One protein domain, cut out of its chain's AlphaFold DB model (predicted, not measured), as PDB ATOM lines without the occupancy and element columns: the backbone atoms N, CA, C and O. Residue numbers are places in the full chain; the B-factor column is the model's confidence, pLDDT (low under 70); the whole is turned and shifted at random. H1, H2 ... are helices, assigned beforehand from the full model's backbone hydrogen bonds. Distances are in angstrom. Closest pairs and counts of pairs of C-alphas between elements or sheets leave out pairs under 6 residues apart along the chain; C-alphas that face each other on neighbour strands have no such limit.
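This is residues 54 to 167 of the 173 residues of an uncharacterized protein of candidate division WS6 bacterium 34_10 (UniProt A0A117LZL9). A long helical hairpin, H4 and H5, makes the length of this elongated domain, and five shorter helices gather as a head about the end away from its turn. Within that head, H1, H2 and H3 are on one side of the second half of H5 and H6 and H7 on another, and H7 folds back to pack on H1. The printed part has 114 residues, with seven named helices in the order H1 to H7 and no named strand: an all-helix domain. It is compact, with a radius of gyration of the C-alphas of 15.3 A, and spans 48 by 27 by 23 A.

H1, residues 54 to 63, touches H2, residues 69 to 73, closest at the C-alphas of Ser 54 and Trp 73, 5.0 A apart. H2 touches H3, residues 75 to 85, closest at Ala 72 and Lys 78, C-alphas 4.7 A apart. H3 and H4, residues 90 to 106, form a hairpin at a shallow tilt of 33 degrees, only just short of steep; H4 touches H3 with residues 90 to 93 alone, closest at the C-alphas of Pro 90 and Tyr 80, 6.1 A apart. H4 and H5, residues 112 to 141, form a hairpin at a shallow tilt of 29 degrees, with the closest C-alphas, Ser 106 and Gly 112, 5.1 A apart. H3 and H5 are the hubs, touching three helices each; H5 touches H3 with residues 130 to 137 alone, at a steep tilt of 50 degrees, closest at the C-alphas of Ile 137 and Leu 85, 5.9 A apart. H5 touches H6, residues 145 to 152, with residues 127 to 139 alone; the C-alphas of Met 135 and Gly 148 are closest, 3.7 A apart. H6 and H7, residues 154 to 166, form a hairpin at a steep tilt of 40 degrees, closest at the C-alphas of Ala 151 and Ser 157, 4.5 A apart. H7 touches H1 with residues 161 to 166 alone, closest at the C-alphas of Ala 165 and Thr 60, 4.8 A apart. H1, H3, H4, H5 and H7 form a bundle, a group of helices gathered together. H4 is apart from H1 and H7. Every O i to N i+4 pair is within hydrogen-bond range in H1; the counts are 5 of 7 in H3, 10 of 13 in H4, 25 of 26 in H5, 7 of 9 in H7, 0 of 1 in H2 and 0 of 4 in H6, where O i to N i+3 pairs within range number 2 of 2 and 5 of 5.

H1 begins at C-alpha 54, (130.414, 120.060, 115.026). H4 is 25.8 A long, H5 41.9 A with a kink of 27 degrees near residue 119, and H7 19.1 A, ending at C-alpha 166, (138.414, 130.949, 115.697).

The C-alphas farthest apart, of Asp 110 and Gly 142, are 49.0 A apart. The printed part has no cut, and the six links are tight. The mean pLDDT of the printed part is 88.0, and no printed residue is under 70.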
ATOM      1  N   SER A  54     129.721 120.934 115.972       91.62
ATOM      2  CA  SER A  54     130.414 120.060 115.026       91.62
ATOM      3  C   SER A  54     131.475 120.843 114.250       91.62
ATOM      4  O   SER A  54     132.603 120.381 114.078       91.62
ATOM      5  N   LEU A  55     131.151 122.072 113.839       93.81
ATOM      6  CA  LEU A  55     132.019 122.911 113.022       93.81
ATOM      7  C   LEU A  55     133.188 123.510 113.817       93.81
ATOM      8  O   LEU A  55     134.315 123.541 113.318       93.81
ATOM      9  N   THR A  56     132.956 123.931 115.060       93.75
ATOM     10  CA  THR A  56     134.018 124.406 115.965       93.75
ATOM     11  C   THR A  56     135.048 123.317 116.243       93.75
ATOM     12  O   THR A  56     136.256 123.540 116.093       93.75
ATOM     13  N   LEU A  57     134.596 122.108 116.581       91.44
ATOM     14  CA  LEU A  57     135.501 120.994 116.827       91.44
ATOM     15  C   LEU A  57     136.220 120.551 115.548       91.44
ATOM     16  O   LEU A  57     137.426 120.318 115.588       91.44
ATOM     17  N   TYR A  58     135.526 120.519 114.407       94.06
ATOM     18  CA  TYR A  58     136.132 120.246 113.102       94.06
ATOM     19  C   TYR A  58     137.292 121.204 112.806       94.06
ATOM     20  O   TYR A  58     138.398 120.772 112.486       94.06
ATOM     21  N   LYS A  59     137.073 122.516 112.973       92.69
ATOM     22  CA  LYS A  59     138.114 123.537 112.772       92.69
ATOM     23  C   LYS A  59     139.260 123.398 113.768       92.69
ATOM     24  O   LYS A  59     140.416 123.571 113.389       92.69
ATOM     25  N   THR A  60     138.957 123.062 115.017       91.94
ATOM     26  CA  THR A  60     139.975 122.824 116.049       91.94
ATOM     27  C   THR A  60     140.839 121.610 115.701       91.94
ATOM     28  O   THR A  60     142.061 121.701 115.756       91.94
ATOM     29  N   ALA A  61     140.230 120.510 115.251       91.69
ATOM     30  CA  ALA A  61     140.939 119.308 114.818       91.69
ATOM     31  C   ALA A  61     141.786 119.537 113.556       91.69
ATOM     32  O   ALA A  61     142.918 119.065 113.496       91.69
ATOM     33  N   GLN A  62     141.289 120.315 112.584       91.62
ATOM     34  CA  GLN A  62     142.082 120.740 111.420       91.62
ATOM     35  C   GLN A  62     143.316 121.546 111.842       91.62
ATOM     36  O   GLN A  62     144.413 121.309 111.351       91.62
ATOM     37  N   LYS A  63     143.152 122.479 112.785       89.19
ATOM     38  CA  LYS A  63     144.246 123.311 113.311       89.19
ATOM     39  C   LYS A  63     145.287 122.518 114.102       89.19
ATOM     40  O   LYS A  63     146.417 122.978 114.223       89.19
ATOM     41  N   LEU A  64     144.900 121.368 114.647       88.88
ATOM     42  CA  LEU A  64     145.774 120.443 115.366       88.88
ATOM     43  C   LEU A  64     146.289 119.292 114.477       88.88
ATOM     44  O   LEU A  64     146.912 118.376 114.998       88.88
ATOM     45  N   ASN A  65     146.070 119.352 113.153       89.12
ATOM     46  CA  ASN A  65     146.546 118.381 112.155       89.12
ATOM     47  C   ASN A  65     146.203 116.909 112.469       89.12
ATOM     48  O   ASN A  65     147.021 116.019 112.263       89.12
ATOM     49  N   VAL A  66     144.989 116.638 112.957       87.75
ATOM     50  CA  VAL A  66     144.522 115.257 113.181       87.75
ATOM     51  C   VAL A  66     144.051 114.622 111.869       87.75
ATOM     52  O   VAL A  66     143.350 115.271 111.097       87.75
ATOM     53  N   ASP A  67     144.350 113.337 111.656       85.31
ATOM     54  CA  ASP A  67     144.068 112.595 110.411       85.31
ATOM     55  C   ASP A  67     142.589 112.594 109.978       85.31
ATOM     56  O   ASP A  67     142.277 112.455 108.794       85.31
ATOM     57  N   LYS A  68     141.643 112.710 110.926       90.00
ATOM     58  CA  LYS A  68     140.195 112.589 110.658       90.00
ATOM     59  C   LYS A  68     139.345 113.659 111.372       90.00
ATOM     60  O   LYS A  68     138.534 113.319 112.236       90.00
ATOM     61  N   PRO A  69     139.446 114.951 110.999       90.38
ATOM     62  CA  PRO A  69     138.698 116.035 111.650       90.38
ATOM     63  C   PRO A  69     137.180 115.925 111.465       90.38
ATOM     64  O   PRO A  69     136.407 116.346 112.323       90.38
ATOM     65  N   TRP A  70     136.739 115.338 110.345       91.25
ATOM     66  CA  TRP A  70     135.325 115.167 109.990       91.25
ATOM     67  C   TRP A  70     134.549 114.284 110.981       91.25
ATOM     68  O   TRP A  70     133.324 114.363 111.039       91.25
ATOM     69  N   LEU A  71     135.239 113.505 111.821       92.00
ATOM     70  CA  LEU A  71     134.607 112.723 112.886       92.00
ATOM     71  C   LEU A  71     133.863 113.593 113.914       92.00
ATOM     72  O   LEU A  71     132.994 113.085 114.619       92.00
ATOM     73  N   ALA A  72     134.142 114.902 113.959       92.19
ATOM     74  CA  ALA A  72     133.439 115.873 114.796       92.19
ATOM     75  C   ALA A  72     131.914 115.925 114.562       92.19
ATOM     76  O   ALA A  72     131.179 116.309 115.470       92.19
ATOM     77  N   TRP A  73     131.440 115.523 113.378       92.50
ATOM     78  CA  TRP A  73     130.015 115.510 113.033       92.50
ATOM     79  C   TRP A  73     129.241 114.354 113.681       92.50
ATOM     80  O   TRP A  73     128.029 114.451 113.872       92.50
ATOM     81  N   ILE A  74     129.915 113.260 114.055       93.00
ATOM     82  CA  ILE A  74     129.264 112.079 114.633       93.00
ATOM     83  C   ILE A  74     129.299 112.196 116.163       93.00
ATOM     84  O   ILE A  74     130.388 112.148 116.730       93.00
ATOM     85  N   PRO A  75     128.160 112.282 116.879       84.94
ATOM     86  CA  PRO A  75     128.145 112.545 118.323       84.94
ATOM     87  C   PRO A  75     128.958 111.561 119.176       84.94
ATOM     88  O   PRO A  75     129.610 111.979 120.128       84.94
ATOM     89  N   ILE A  76     128.951 110.275 118.820       86.00
ATOM     90  CA  ILE A  76     129.681 109.229 119.554       86.00
ATOM     91  C   ILE A  76     131.189 109.360 119.305       86.00
ATOM     92  O   ILE A  76     131.990 109.363 120.238       86.00
ATOM     93  N   VAL A  77     131.586 109.534 118.042       90.62
ATOM     94  CA  VAL A  77     133.003 109.637 117.656       90.62
ATOM     95  C   VAL A  77     133.593 111.004 118.021       90.62
ATOM     96  O   VAL A  77     134.793 111.124 118.251       90.62
ATOM     97  N   LYS A  78     132.756 112.030 118.179       91.00
ATOM     98  CA  LYS A  78     133.132 113.341 118.712       91.00
ATOM     99  C   LYS A  78     133.826 113.228 120.071       91.00
ATOM    100  O   LYS A  78     134.817 113.914 120.296       91.00
ATOM    101  N   ILE A  79     133.341 112.351 120.951       90.50
ATOM    102  CA  ILE A  79     133.943 112.122 122.274       90.50
ATOM    103  C   ILE A  79     135.354 111.555 122.108       90.50
ATOM    104  O   ILE A  79     136.301 112.078 122.688       90.50
ATOM    105  N   TYR A  80     135.508 110.542 121.251       91.25
ATOM    106  CA  TYR A  80     136.817 109.989 120.897       91.25
ATOM    107  C   TYR A  80     137.765 111.073 120.363       91.25
ATOM    108  O   TYR A  80     138.912 111.152 120.792       91.25
ATOM    109  N   LEU A  81     137.277 111.945 119.475       91.50
ATOM    110  CA  LEU A  81     138.076 113.025 118.905       91.50
ATOM    111  C   LEU A  81     138.535 114.022 119.979       91.50
ATOM    112  O   LEU A  81     139.703 114.389 119.987       91.50
ATOM    113  N   ILE A  82     137.661 114.424 120.907       90.75
ATOM    114  CA  ILE A  82     138.023 115.313 122.027       90.75
ATOM    115  C   ILE A  82     139.103 114.672 122.906       90.75
ATOM    116  O   ILE A  82     140.063 115.351 123.260       90.75
ATOM    117  N   LEU A  83     138.991 113.375 123.208       91.50
ATOM    118  CA  LEU A  83     140.000 112.651 123.989       91.50
ATOM    119  C   LEU A  83     141.356 112.631 123.269       91.50
ATOM    120  O   LEU A  83     142.367 112.996 123.861       91.50
ATOM    121  N   VAL A  84     141.374 112.279 121.980       91.25
ATOM    122  CA  VAL A  84     142.602 112.250 121.166       91.25
ATOM    123  C   VAL A  84     143.237 113.639 121.062       91.25
ATOM    124  O   VAL A  84     144.442 113.793 121.256       91.25
ATOM    125  N   LEU A  85     142.433 114.677 120.813       90.69
ATOM    126  CA  LEU A  85     142.914 116.061 120.788       90.69
ATOM    127  C   LEU A  85     143.485 116.466 122.157       90.69
ATOM    128  O   LEU A  85     144.541 117.094 122.222       90.69
ATOM    129  N   GLY A  86     142.829 116.048 123.239       89.88
ATOM    130  CA  GLY A  86     143.228 116.271 124.625       89.88
ATOM    131  C   GLY A  86     144.367 115.390 125.134       89.88
ATOM    132  O   GLY A  86     144.626 115.412 126.331       89.88
ATOM    133  N   ASP A  87     145.053 114.631 124.274       90.25
ATOM    134  CA  ASP A  87     146.125 113.699 124.677       90.25
ATOM    135  C   ASP A  87     145.691 112.626 125.685       90.25
ATOM    136  O   ASP A  87     146.495 112.056 126.419       90.25
ATOM    137  N   MET A  88     144.392 112.356 125.745       88.44
ATOM    138  CA  MET A  88     143.834 111.368 126.645       88.44
ATOM    139  C   MET A  88     143.751 109.998 126.004       88.44
ATOM    140  O   MET A  88     143.525 109.843 124.803       88.44
ATOM    141  N   SER A  89     143.849 108.980 126.857       90.75
ATOM    142  CA  SER A  89     143.665 107.603 126.431       90.75
ATOM    143  C   SER A  89     142.246 107.380 125.877       90.75
ATOM    144  O   SER A  89     141.266 107.658 126.576       90.75
ATOM    145  N   PRO A  90     142.094 106.819 124.662       85.88
ATOM    146  CA  PRO A  90     140.785 106.541 124.074       85.88
ATOM    147  C   PRO A  90     139.875 105.651 124.926       85.88
ATOM    148  O   PRO A  90     138.659 105.705 124.760       85.88
ATOM    149  N   TYR A  91     140.427 104.868 125.863       87.75
ATOM    150  CA  TYR A  91     139.653 104.014 126.768       87.75
ATOM    151  C   TYR A  91     138.660 104.789 127.640       87.75
ATOM    152  O   TYR A  91     137.654 104.216 128.053       87.75
ATOM    153  N   PHE A  92     138.862 106.094 127.865       89.19
ATOM    154  CA  PHE A  92     137.885 106.911 128.589       89.19
ATOM    155  C   PHE A  92     136.523 106.984 127.890       89.19
ATOM    156  O   PHE A  92     135.529 107.249 128.561       89.19
ATOM    157  N   ILE A  93     136.422 106.660 126.592       89.56
ATOM    158  CA  ILE A  93     135.122 106.527 125.916       89.56
ATOM    159  C   ILE A  93     134.231 105.459 126.568       89.56
ATOM    160  O   ILE A  93     133.008 105.590 126.560       89.56
ATOM    161  N   LEU A  94     134.832 104.444 127.201       89.62
ATOM    162  CA  LEU A  94     134.107 103.409 127.933       89.62
ATOM    163  C   LEU A  94     133.348 103.981 129.134       89.62
ATOM    164  O   LEU A  94     132.302 103.439 129.469       89.62
ATOM    165  N   LEU A  95     133.811 105.082 129.742       89.50
ATOM    166  CA  LEU A  95     133.082 105.760 130.825       89.50
ATOM    167  C   LEU A  95     131.784 106.398 130.323       89.50
ATOM    168  O   LEU A  95     130.763 106.355 131.002       89.50
ATOM    169  N   TYR A  96     131.806 106.963 129.115       89.81
ATOM    170  CA  TYR A  96     130.615 107.550 128.501       89.81
ATOM    171  C   TYR A  96     129.625 106.467 128.077       89.81
ATOM    172  O   TYR A  96     128.428 106.599 128.315       89.81
ATOM    173  N   ILE A  97     130.126 105.380 127.480       90.00
ATOM    174  CA  ILE A  97     129.293 104.245 127.063       90.00
ATOM    175  C   ILE A  97     128.689 103.549 128.283       90.00
ATOM    176  O   ILE A  97     127.494 103.261 128.280       90.00
ATOM    177  N   SER A  98     129.481 103.310 129.332       88.62
ATOM    178  CA  SER A  98     128.982 102.696 130.559       88.62
ATOM    179  C   SER A  98     127.907 103.575 131.181       88.62
ATOM    180  O   SER A  98     126.806 103.083 131.393       88.62
ATOM    181  N   SER A  99     128.164 104.874 131.364       88.88
ATOM    182  CA  SER A  99     127.178 105.828 131.882       88.88
ATOM    183  C   SER A  99     125.887 105.838 131.058       88.88
ATOM    184  O   SER A  99     124.806 105.838 131.638       88.88
ATOM    185  N   PHE A 100     125.981 105.762 129.728       87.50
ATOM    186  CA  PHE A 100     124.811 105.698 128.855       87.50
ATOM    187  C   PHE A 100     123.993 104.412 129.059       87.50
ATOM    188  O   PHE A 100     122.794 104.492 129.317       87.50
ATOM    189  N   ILE A 101     124.627 103.233 129.010       87.94
ATOM    190  CA  ILE A 101     123.955 101.931 129.211       87.94
ATOM    191  C   ILE A 101     123.302 101.868 130.594       87.94
ATOM    192  O   ILE A 101     122.152 101.462 130.750       87.94
ATOM    193  N   PHE A 102     124.045 102.302 131.603       85.38
ATOM    194  CA  PHE A 102     123.607 102.332 132.984       85.38
ATOM    195  C   PHE A 102     122.464 103.329 133.223       85.38
ATOM    196  O   PHE A 102     121.531 103.027 133.966       85.38
ATOM    197  N   GLY A 103     122.482 104.480 132.547       84.56
ATOM    198  CA  GLY A 103     121.376 105.435 132.548       84.56
ATOM    199  C   GLY A 103     120.085 104.836 131.985       84.56
ATOM    200  O   GLY A 103     119.026 105.028 132.577       84.56
ATOM    201  N   LEU A 104     120.168 104.043 130.909       85.56
ATOM    202  CA  LEU A 104     119.005 103.340 130.351       85.56
ATOM    203  C   LEU A 104     118.427 102.308 131.331       85.56
ATOM    204  O   LEU A 104     117.209 102.182 131.442       85.56
ATOM    205  N   PHE A 105     119.284 101.598 132.069       81.94
ATOM    206  CA  PHE A 105     118.851 100.610 133.062       81.94
ATOM    207  C   PHE A 105     118.195 101.254 134.297       81.94
ATOM    208  O   PHE A 105     117.262 100.688 134.864       81.94
ATOM    209  N   SER A 106     118.640 102.458 134.682       79.94
ATOM    210  CA  SER A 106     118.117 103.203 135.843       79.94
ATOM    211  C   SER A 106     116.615 103.514 135.739       79.94
ATOM    212  O   SER A 106     115.928 103.565 136.754       79.94
ATOM    213  N   VAL A 107     116.077 103.659 134.524       79.56
ATOM    214  CA  VAL A 107     114.660 104.004 134.287       79.56
ATOM    215  C   VAL A 107     113.704 102.832 134.564       79.56
ATOM    216  O   VAL A 107     112.515 103.046 134.770       79.56
ATOM    217  N   ILE A 108     114.199 101.591 134.565       81.75
ATOM    218  CA  ILE A 108     113.358 100.381 134.513       81.75
ATOM    219  C   ILE A 108     113.181  99.729 135.899       81.75
ATOM    220  O   ILE A 108     112.312  98.879 136.073       81.75
ATOM    221  N   SER A 109     113.993 100.094 136.898       76.75
ATOM    222  CA  SER A 109     114.103  99.348 138.160       76.75
ATOM    223  C   SER A 109     114.028 100.245 139.399       76.75
ATOM    224  O   SER A 109     114.834 101.160 139.553       76.75
ATOM    225  N   ASP A 110     113.161  99.896 140.358       74.88
ATOM    226  CA  ASP A 110     112.988 100.601 141.645       74.88
ATOM    227  C   ASP A 110     114.235 100.547 142.561       74.88
ATOM    228  O   ASP A 110     114.397 101.365 143.465       74.88
ATOM    229  N   ILE A 111     115.191  99.644 142.287       72.44
ATOM    230  CA  ILE A 111     116.534  99.611 142.919       72.44
ATOM    231  C   ILE A 111     117.430 100.779 142.434       72.44
ATOM    232  O   ILE A 111     118.553 100.974 142.908       72.44
ATOM    233  N   GLY A 112     116.926 101.610 141.515       72.62
ATOM    234  CA  GLY A 112     117.649 102.693 140.857       72.62
ATOM    235  C   GLY A 112     118.339 103.680 141.799       72.62
ATOM    236  O   GLY A 112     119.345 104.260 141.414       72.62
ATOM    237  N   ILE A 113     117.899 103.850 143.052       79.44
ATOM    238  CA  ILE A 113     118.508 104.814 143.989       79.44
ATOM    239  C   ILE A 113     119.992 104.502 144.254       79.44
ATOM    240  O   ILE A 113     120.836 105.381 144.089       79.44
ATOM    241  N   ILE A 114     120.340 103.258 144.604       82.31
ATOM    242  CA  ILE A 114     121.740 102.852 144.864       82.31
ATOM    243  C   ILE A 114     122.574 103.008 143.588       82.31
ATOM    244  O   ILE A 114     123.714 103.472 143.608       82.31
ATOM    245  N   PHE A 115     121.965 102.656 142.460       80.62
ATOM    246  CA  PHE A 115     122.574 102.743 141.147       80.62
ATOM    247  C   PHE A 115     122.853 104.203 140.726       80.62
ATOM    248  O   PHE A 115     123.920 104.519 140.197       80.62
ATOM    249  N   ASN A 116     121.950 105.125 141.063       83.44
ATOM    250  CA  ASN A 116     122.103 106.560 140.838       83.44
ATOM    251  C   ASN A 116     123.230 107.167 141.690       83.44
ATOM    252  O   ASN A 116     123.978 108.008 141.192       83.44
ATOM    253  N   PHE A 117     123.426 106.707 142.932       86.56
ATOM    254  CA  PHE A 117     124.586 107.118 143.735       86.56
ATOM    255  C   PHE A 117     125.915 106.693 143.091       86.56
ATOM    256  O   PHE A 117     126.860 107.480 143.079       86.56
ATOM    257  N   LEU A 118     125.998 105.495 142.500       85.25
ATOM    258  CA  LEU A 118     127.186 105.066 141.749       85.25
ATOM    259  C   LEU A 118     127.408 105.932 140.495       85.25
ATOM    260  O   LEU A 118     128.533 106.367 140.228       85.25
ATOM    261  N   LEU A 119     126.337 106.228 139.752       87.62
ATOM    262  CA  LEU A 119     126.385 107.102 138.579       87.62
ATOM    263  C   LEU A 119     126.862 108.521 138.903       87.62
ATOM    264  O   LEU A 119     127.477 109.154 138.044       87.62
ATOM    265  N   LEU A 120     126.640 109.018 140.122       88.62
ATOM    266  CA  LEU A 120     127.151 110.317 140.555       88.62
ATOM    267  C   LEU A 120     128.688 110.366 140.494       88.62
ATOM    268  O   LEU A 120     129.254 111.287 139.907       88.62
ATOM    269  N   PHE A 121     129.374 109.349 141.025       89.62
ATOM    270  CA  PHE A 121     130.839 109.272 140.975       89.62
ATOM    271  C   PHE A 121     131.358 109.146 139.539       89.62
ATOM    272  O   PHE A 121     132.326 109.811 139.166       89.62
ATOM    273  N   VAL A 122     130.683 108.344 138.711       89.88
ATOM    274  CA  VAL A 122     131.006 108.218 137.279       89.88
ATOM    275  C   VAL A 122     130.837 109.561 136.563       89.88
ATOM    276  O   VAL A 122     131.688 109.942 135.761       89.88
ATOM    277  N   SER A 123     129.791 110.319 136.895       89.12
ATOM    278  CA  SER A 123     129.530 111.644 136.320       89.12
ATOM    279  C   SER A 123     130.637 112.644 136.664       89.12
ATOM    280  O   SER A 123     131.090 113.385 135.792       89.12
ATOM    281  N   ILE A 124     131.140 112.621 137.903       90.56
ATOM    282  CA  ILE A 124     132.279 113.451 138.324       90.56
ATOM    283  C   ILE A 124     133.549 113.063 137.551       90.56
ATOM    284  O   ILE A 124     134.280 113.939 137.086       90.56
ATOM    285  N   ALA A 125     133.800 111.765 137.353       91.44
ATOM    286  CA  ALA A 125     134.940 111.302 136.562       91.44
ATOM    287  C   ALA A 125     134.851 111.766 135.095       91.44
ATOM    288  O   ALA A 125     135.831 112.270 134.545       91.44
ATOM    289  N   ILE A 126     133.670 111.667 134.475       90.88
ATOM    290  CA  ILE A 126     133.411 112.170 133.115       90.88
ATOM    291  C   ILE A 126     133.664 113.680 133.030       90.88
ATOM    292  O   ILE A 126     134.269 114.165 132.071       90.88
ATOM    293  N   MET A 127     133.227 114.434 134.036       91.00
ATOM    294  CA  MET A 127     133.461 115.872 134.112       91.00
ATOM    295  C   MET A 127     134.960 116.196 134.187       91.00
ATOM    296  O   MET A 127     135.441 117.014 133.405       91.00
ATOM    297  N   ALA A 128     135.718 115.513 135.049       91.31
ATOM    298  CA  ALA A 128     137.167 115.697 135.158       91.31
ATOM    299  C   ALA A 128     137.895 115.378 133.838       91.31
ATOM    300  O   ALA A 128     138.742 116.153 133.392       91.31
ATOM    301  N   VAL A 129     137.518 114.279 133.176       92.06
ATOM    302  CA  VAL A 129     138.049 113.877 131.863       92.06
ATOM    303  C   VAL A 129     137.776 114.945 130.799       92.06
ATOM    304  O   VAL A 129     138.675 115.295 130.033       92.06
ATOM    305  N   ASN A 130     136.565 115.509 130.757       89.88
ATOM    306  CA  ASN A 130     136.257 116.608 129.839       89.88
ATOM    307  C   ASN A 130     137.159 117.812 130.102       89.88
ATOM    308  O   ASN A 130     137.829 118.284 129.186       89.88
ATOM    309  N   VAL A 131     137.217 118.280 131.350       92.00
ATOM    310  CA  VAL A 131     137.992 119.469 131.727       92.00
ATOM    311  C   VAL A 131     139.459 119.313 131.352       92.00
ATOM    312  O   VAL A 131     139.993 120.149 130.628       92.00
ATOM    313  N   ILE A 132     140.099 118.217 131.760       92.56
ATOM    314  CA  ILE A 132     141.517 117.990 131.461       92.56
ATOM    315  C   ILE A 132     141.733 117.869 129.939       92.56
ATOM    316  O   ILE A 132     142.721 118.392 129.425       92.56
ATOM    317  N   SER A 133     140.792 117.276 129.188       92.50
ATOM    318  CA  SER A 133     140.892 117.214 127.721       92.50
ATOM    319  C   SER A 133     140.913 118.620 127.127       92.50
ATOM    320  O   SER A 133     141.780 118.940 126.320       92.50
ATOM    321  N   TYR A 134     140.010 119.498 127.566       91.12
ATOM    322  CA  TYR A 134     139.966 120.886 127.106       91.12
ATOM    323  C   TYR A 134     141.172 121.719 127.554       91.12
ATOM    324  O   TYR A 134     141.606 122.594 126.803       91.12
ATOM    325  N   MET A 135     141.748 121.449 128.729       92.38
ATOM    326  CA  MET A 135     143.003 122.072 129.174       92.38
ATOM    327  C   MET A 135     144.155 121.726 128.233       92.38
ATOM    328  O   MET A 135     144.843 122.627 127.756       92.38
ATOM    329  N   ASN A 136     144.303 120.446 127.894       92.00
ATOM    330  CA  ASN A 136     145.347 119.981 126.985       92.00
ATOM    331  C   ASN A 136     145.127 120.490 125.552       92.00
ATOM    332  O   ASN A 136     146.078 120.888 124.885       92.00
ATOM    333  N   ILE A 137     143.877 120.548 125.074       91.56
ATOM    334  CA  ILE A 137     143.553 121.143 123.765       91.56
ATOM    335  C   ILE A 137     143.919 122.631 123.743       91.56
ATOM    336  O   ILE A 137     144.461 123.112 122.746       91.56
ATOM    337  N   SER A 138     143.633 123.359 124.826       89.88
ATOM    338  CA  SER A 138     143.964 124.783 124.951       89.88
ATOM    339  C   SER A 138     145.477 124.990 124.910       89.88
ATOM    340  O   SER A 138     145.955 125.758 124.076       89.88
ATOM    341  N   GLU A 139     146.233 124.219 125.692       89.94
ATOM    342  CA  GLU A 139     147.702 124.244 125.691       89.94
ATOM    343  C   GLU A 139     148.276 123.926 124.300       89.94
ATOM    344  O   GLU A 139     149.071 124.699 123.765       89.94
ATOM    345  N   LYS A 140     147.796 122.862 123.639       89.00
ATOM    346  CA  LYS A 140     148.217 122.489 122.274       89.00
ATOM    347  C   LYS A 140     147.884 123.558 121.229       89.00
ATOM    348  O   LYS A 140     148.574 123.685 120.219       89.00
ATOM    349  N   ARG A 141     146.823 124.340 121.443       87.75
ATOM    350  CA  ARG A 141     146.450 125.476 120.584       87.75
ATOM    351  C   ARG A 141     147.268 126.743 120.878       87.75
ATOM    352  O   ARG A 141     147.170 127.690 120.094       87.75
ATOM    353  N   GLY A 142     148.086 126.749 121.933       84.75
ATOM    354  CA  GLY A 142     148.883 127.894 122.377       84.75
ATOM    355  C   GLY A 142     148.121 128.862 123.286       84.75
ATOM    356  O   GLY A 142     148.382 130.059 123.236       84.75
ATOM    357  N   TYR A 143     147.147 128.362 124.044       86.69
ATOM    358  CA  TYR A 143     146.396 129.090 125.069       86.69
ATOM    359  C   TYR A 143     146.762 128.591 126.474       86.69
ATOM    360  O   TYR A 143     147.221 127.461 126.634       86.69
ATOM    361  N   ASP A 144     146.478 129.394 127.500       89.06
ATOM    362  CA  ASP A 144     146.656 128.979 128.892       89.06
ATOM    363  C   ASP A 144     145.758 127.797 129.269       89.06
ATOM    364  O   ASP A 144     144.581 127.734 128.900       89.06
ATOM    365  N   LYS A 145     146.278 126.899 130.116       87.81
ATOM    366  CA  LYS A 145     145.518 125.762 130.671       87.81
ATOM    367  C   LYS A 145     144.230 126.196 131.365       87.81
ATOM    368  O   LYS A 145     143.245 125.467 131.330       87.81
ATOM    369  N   LEU A 146     144.222 127.388 131.964       87.19
ATOM    370  CA  LEU A 146     143.061 127.946 132.657       87.19
ATOM    371  C   LEU A 146     141.854 128.132 131.731       87.19
ATOM    372  O   LEU A 146     140.723 127.985 132.186       87.19
ATOM    373  N   LEU A 147     142.063 128.370 130.430       86.88
ATOM    374  CA  LEU A 147     140.952 128.440 129.477       86.88
ATOM    375  C   LEU A 147     140.231 127.095 129.351       86.88
ATOM    376  O   LEU A 147     139.011 127.070 129.222       86.88
ATOM    377  N   GLY A 148     140.943 125.979 129.503       84.25
ATOM    378  CA  GLY A 148     140.327 124.656 129.573       84.25
ATOM    379  C   GLY A 148     139.438 124.446 130.798       84.25
ATOM    380  O   GLY A 148     138.484 123.675 130.724       84.25
ATOM    381  N   LEU A 149     139.678 125.169 131.897       88.94
ATOM    382  CA  LEU A 149     138.842 125.109 133.101       88.94
ATOM    383  C   LEU A 149     137.433 125.660 132.852       88.94
ATOM    384  O   LEU A 149     136.482 125.247 133.514       88.94
ATOM    385  N   LEU A 150     137.262 126.516 131.835       87.94
ATOM    386  CA  LEU A 150     135.938 126.935 131.376       87.94
ATOM    387  C   LEU A 150     135.089 125.745 130.920       87.94
ATOM    388  O   LEU A 150     133.873 125.861 130.878       87.94
ATOM    389  N   ALA A 151     135.662 124.583 130.620       86.56
ATOM    390  CA  ALA A 151     134.875 123.399 130.297       86.56
ATOM    391  C   ALA A 151     134.146 122.769 131.499       86.56
ATOM    392  O   ALA A 151     133.356 121.852 131.290       86.56
ATOM    393  N   ILE A 152     134.377 123.245 132.735       88.06
ATOM    394  CA  ILE A 152     133.647 122.793 133.935       88.06
ATOM    395  C   ILE A 152     132.142 122.934 133.731       88.06
ATOM    396  O   ILE A 152     131.380 122.026 134.054       88.06
ATOM    397  N   TYR A 153     131.709 124.075 133.202       86.62
ATOM    398  CA  TYR A 153     130.297 124.318 132.986       86.62
ATOM    399  C   TYR A 153     129.926 124.014 131.522       86.62
ATOM    400  O   TYR A 153     130.611 124.465 130.598       86.62
ATOM    401  N   PRO A 154     128.846 123.250 131.263       75.12
ATOM    402  CA  PRO A 154     128.498 122.841 129.906       75.12
ATOM    403  C   PRO A 154     128.313 124.024 128.958       75.12
ATOM    404  O   PRO A 154     128.767 123.958 127.823       75.12
ATOM    405  N   LEU A 155     127.710 125.128 129.420       79.00
ATOM    406  CA  LEU A 155     127.472 126.307 128.580       79.00
ATOM    407  C   LEU A 155     128.767 127.035 128.200       79.00
ATOM    408  O   LEU A 155     128.908 127.510 127.074       79.00
ATOM    409  N   THR A 156     129.746 127.086 129.099       84.62
ATOM    410  CA  THR A 156     131.038 127.727 128.823       84.62
ATOM    411  C   THR A 156     131.918 126.873 127.910       84.62
ATOM    412  O   THR A 156     132.744 127.430 127.188       84.62
ATOM    413  N   SER A 157     131.685 125.555 127.830       83.75
ATOM    414  CA  SER A 157     132.330 124.679 126.839       83.75
ATOM    415  C   SER A 157     132.033 125.109 125.390       83.75
ATOM    416  O   SER A 157     132.938 125.104 124.555       83.75
ATOM    417  N   TYR A 158     130.817 125.590 125.096       86.81
ATOM    418  CA  TYR A 158     130.453 126.101 123.761       86.81
ATOM    419  C   TYR A 158     131.237 127.366 123.384       86.81
ATOM    420  O   TYR A 158     131.668 127.531 122.236       86.81
ATOM    421  N   ILE A 159     131.434 128.263 124.354       88.69
ATOM    422  CA  ILE A 159     132.219 129.490 124.176       88.69
ATOM    423  C   ILE A 159     133.692 129.123 123.980       88.69
ATOM    424  O   ILE A 159     134.324 129.599 123.037       88.69
ATOM    425  N   LEU A 160     134.218 128.219 124.813       90.19
ATOM    426  CA  LEU A 160     135.589 127.726 124.719       90.19
ATOM    427  C   LEU A 160     135.869 127.096 123.350       90.19
ATOM    428  O   LEU A 160     136.865 127.435 122.723       90.19
ATOM    429  N   MET A 161     134.987 126.231 122.846       87.25
ATOM    430  CA  MET A 161     135.127 125.639 121.511       87.25
ATOM    431  C   MET A 161     135.143 126.701 120.406       87.25
ATOM    432  O   MET A 161     135.928 126.583 119.467       87.25
ATOM    433  N   GLY A 162     134.345 127.764 120.532       89.38
ATOM    434  CA  GLY A 162     134.394 128.915 119.627       89.38
ATOM    435  C   GLY A 162     135.740 129.641 119.669       89.38
ATOM    436  O   GLY A 162     136.345 129.897 118.623       89.38
ATOM    437  N   ILE A 163     136.253 129.908 120.873       90.06
ATOM    438  CA  ILE A 163     137.574 130.519 121.083       90.06
ATOM    439  C   ILE A 163     138.679 129.613 120.525       90.06
ATOM    440  O   ILE A 163     139.561 130.075 119.813       90.06
ATOM    441  N   LEU A 164     138.627 128.303 120.754       88.88
ATOM    442  CA  LEU A 164     139.621 127.374 120.219       88.88
ATOM    443  C   LEU A 164     139.538 127.277 118.689       88.88
ATOM    444  O   LEU A 164     140.581 127.226 118.027       88.88
ATOM    445  N   ALA A 165     138.336 127.320 118.112       89.62
ATOM    446  CA  ALA A 165     138.106 127.216 116.674       89.62
ATOM    447  C   ALA A 165     138.494 128.480 115.898       89.62
ATOM    448  O   ALA A 165     139.090 128.361 114.824       89.62
ATOM    449  N   TRP A 166     138.220 129.678 116.419       89.56
ATOM    450  CA  TRP A 166     138.414 130.949 115.697       89.56
ATOM    451  C   TRP A 166     139.250 131.991 116.428       89.56
ATOM    452  O   TRP A 166     139.665 132.970 115.810       89.56
ATOM    453  N   GLY A 167     139.542 131.781 117.705       82.94
ATOM    454  CA  GLY A 167     140.394 132.668 118.476       82.94
ATOM    455  C   GLY A 167     141.757 132.843 117.815       82.94
ATOM    456  O   GLY A 167     142.365 131.901 117.279       82.94
TER     457      GLY A 167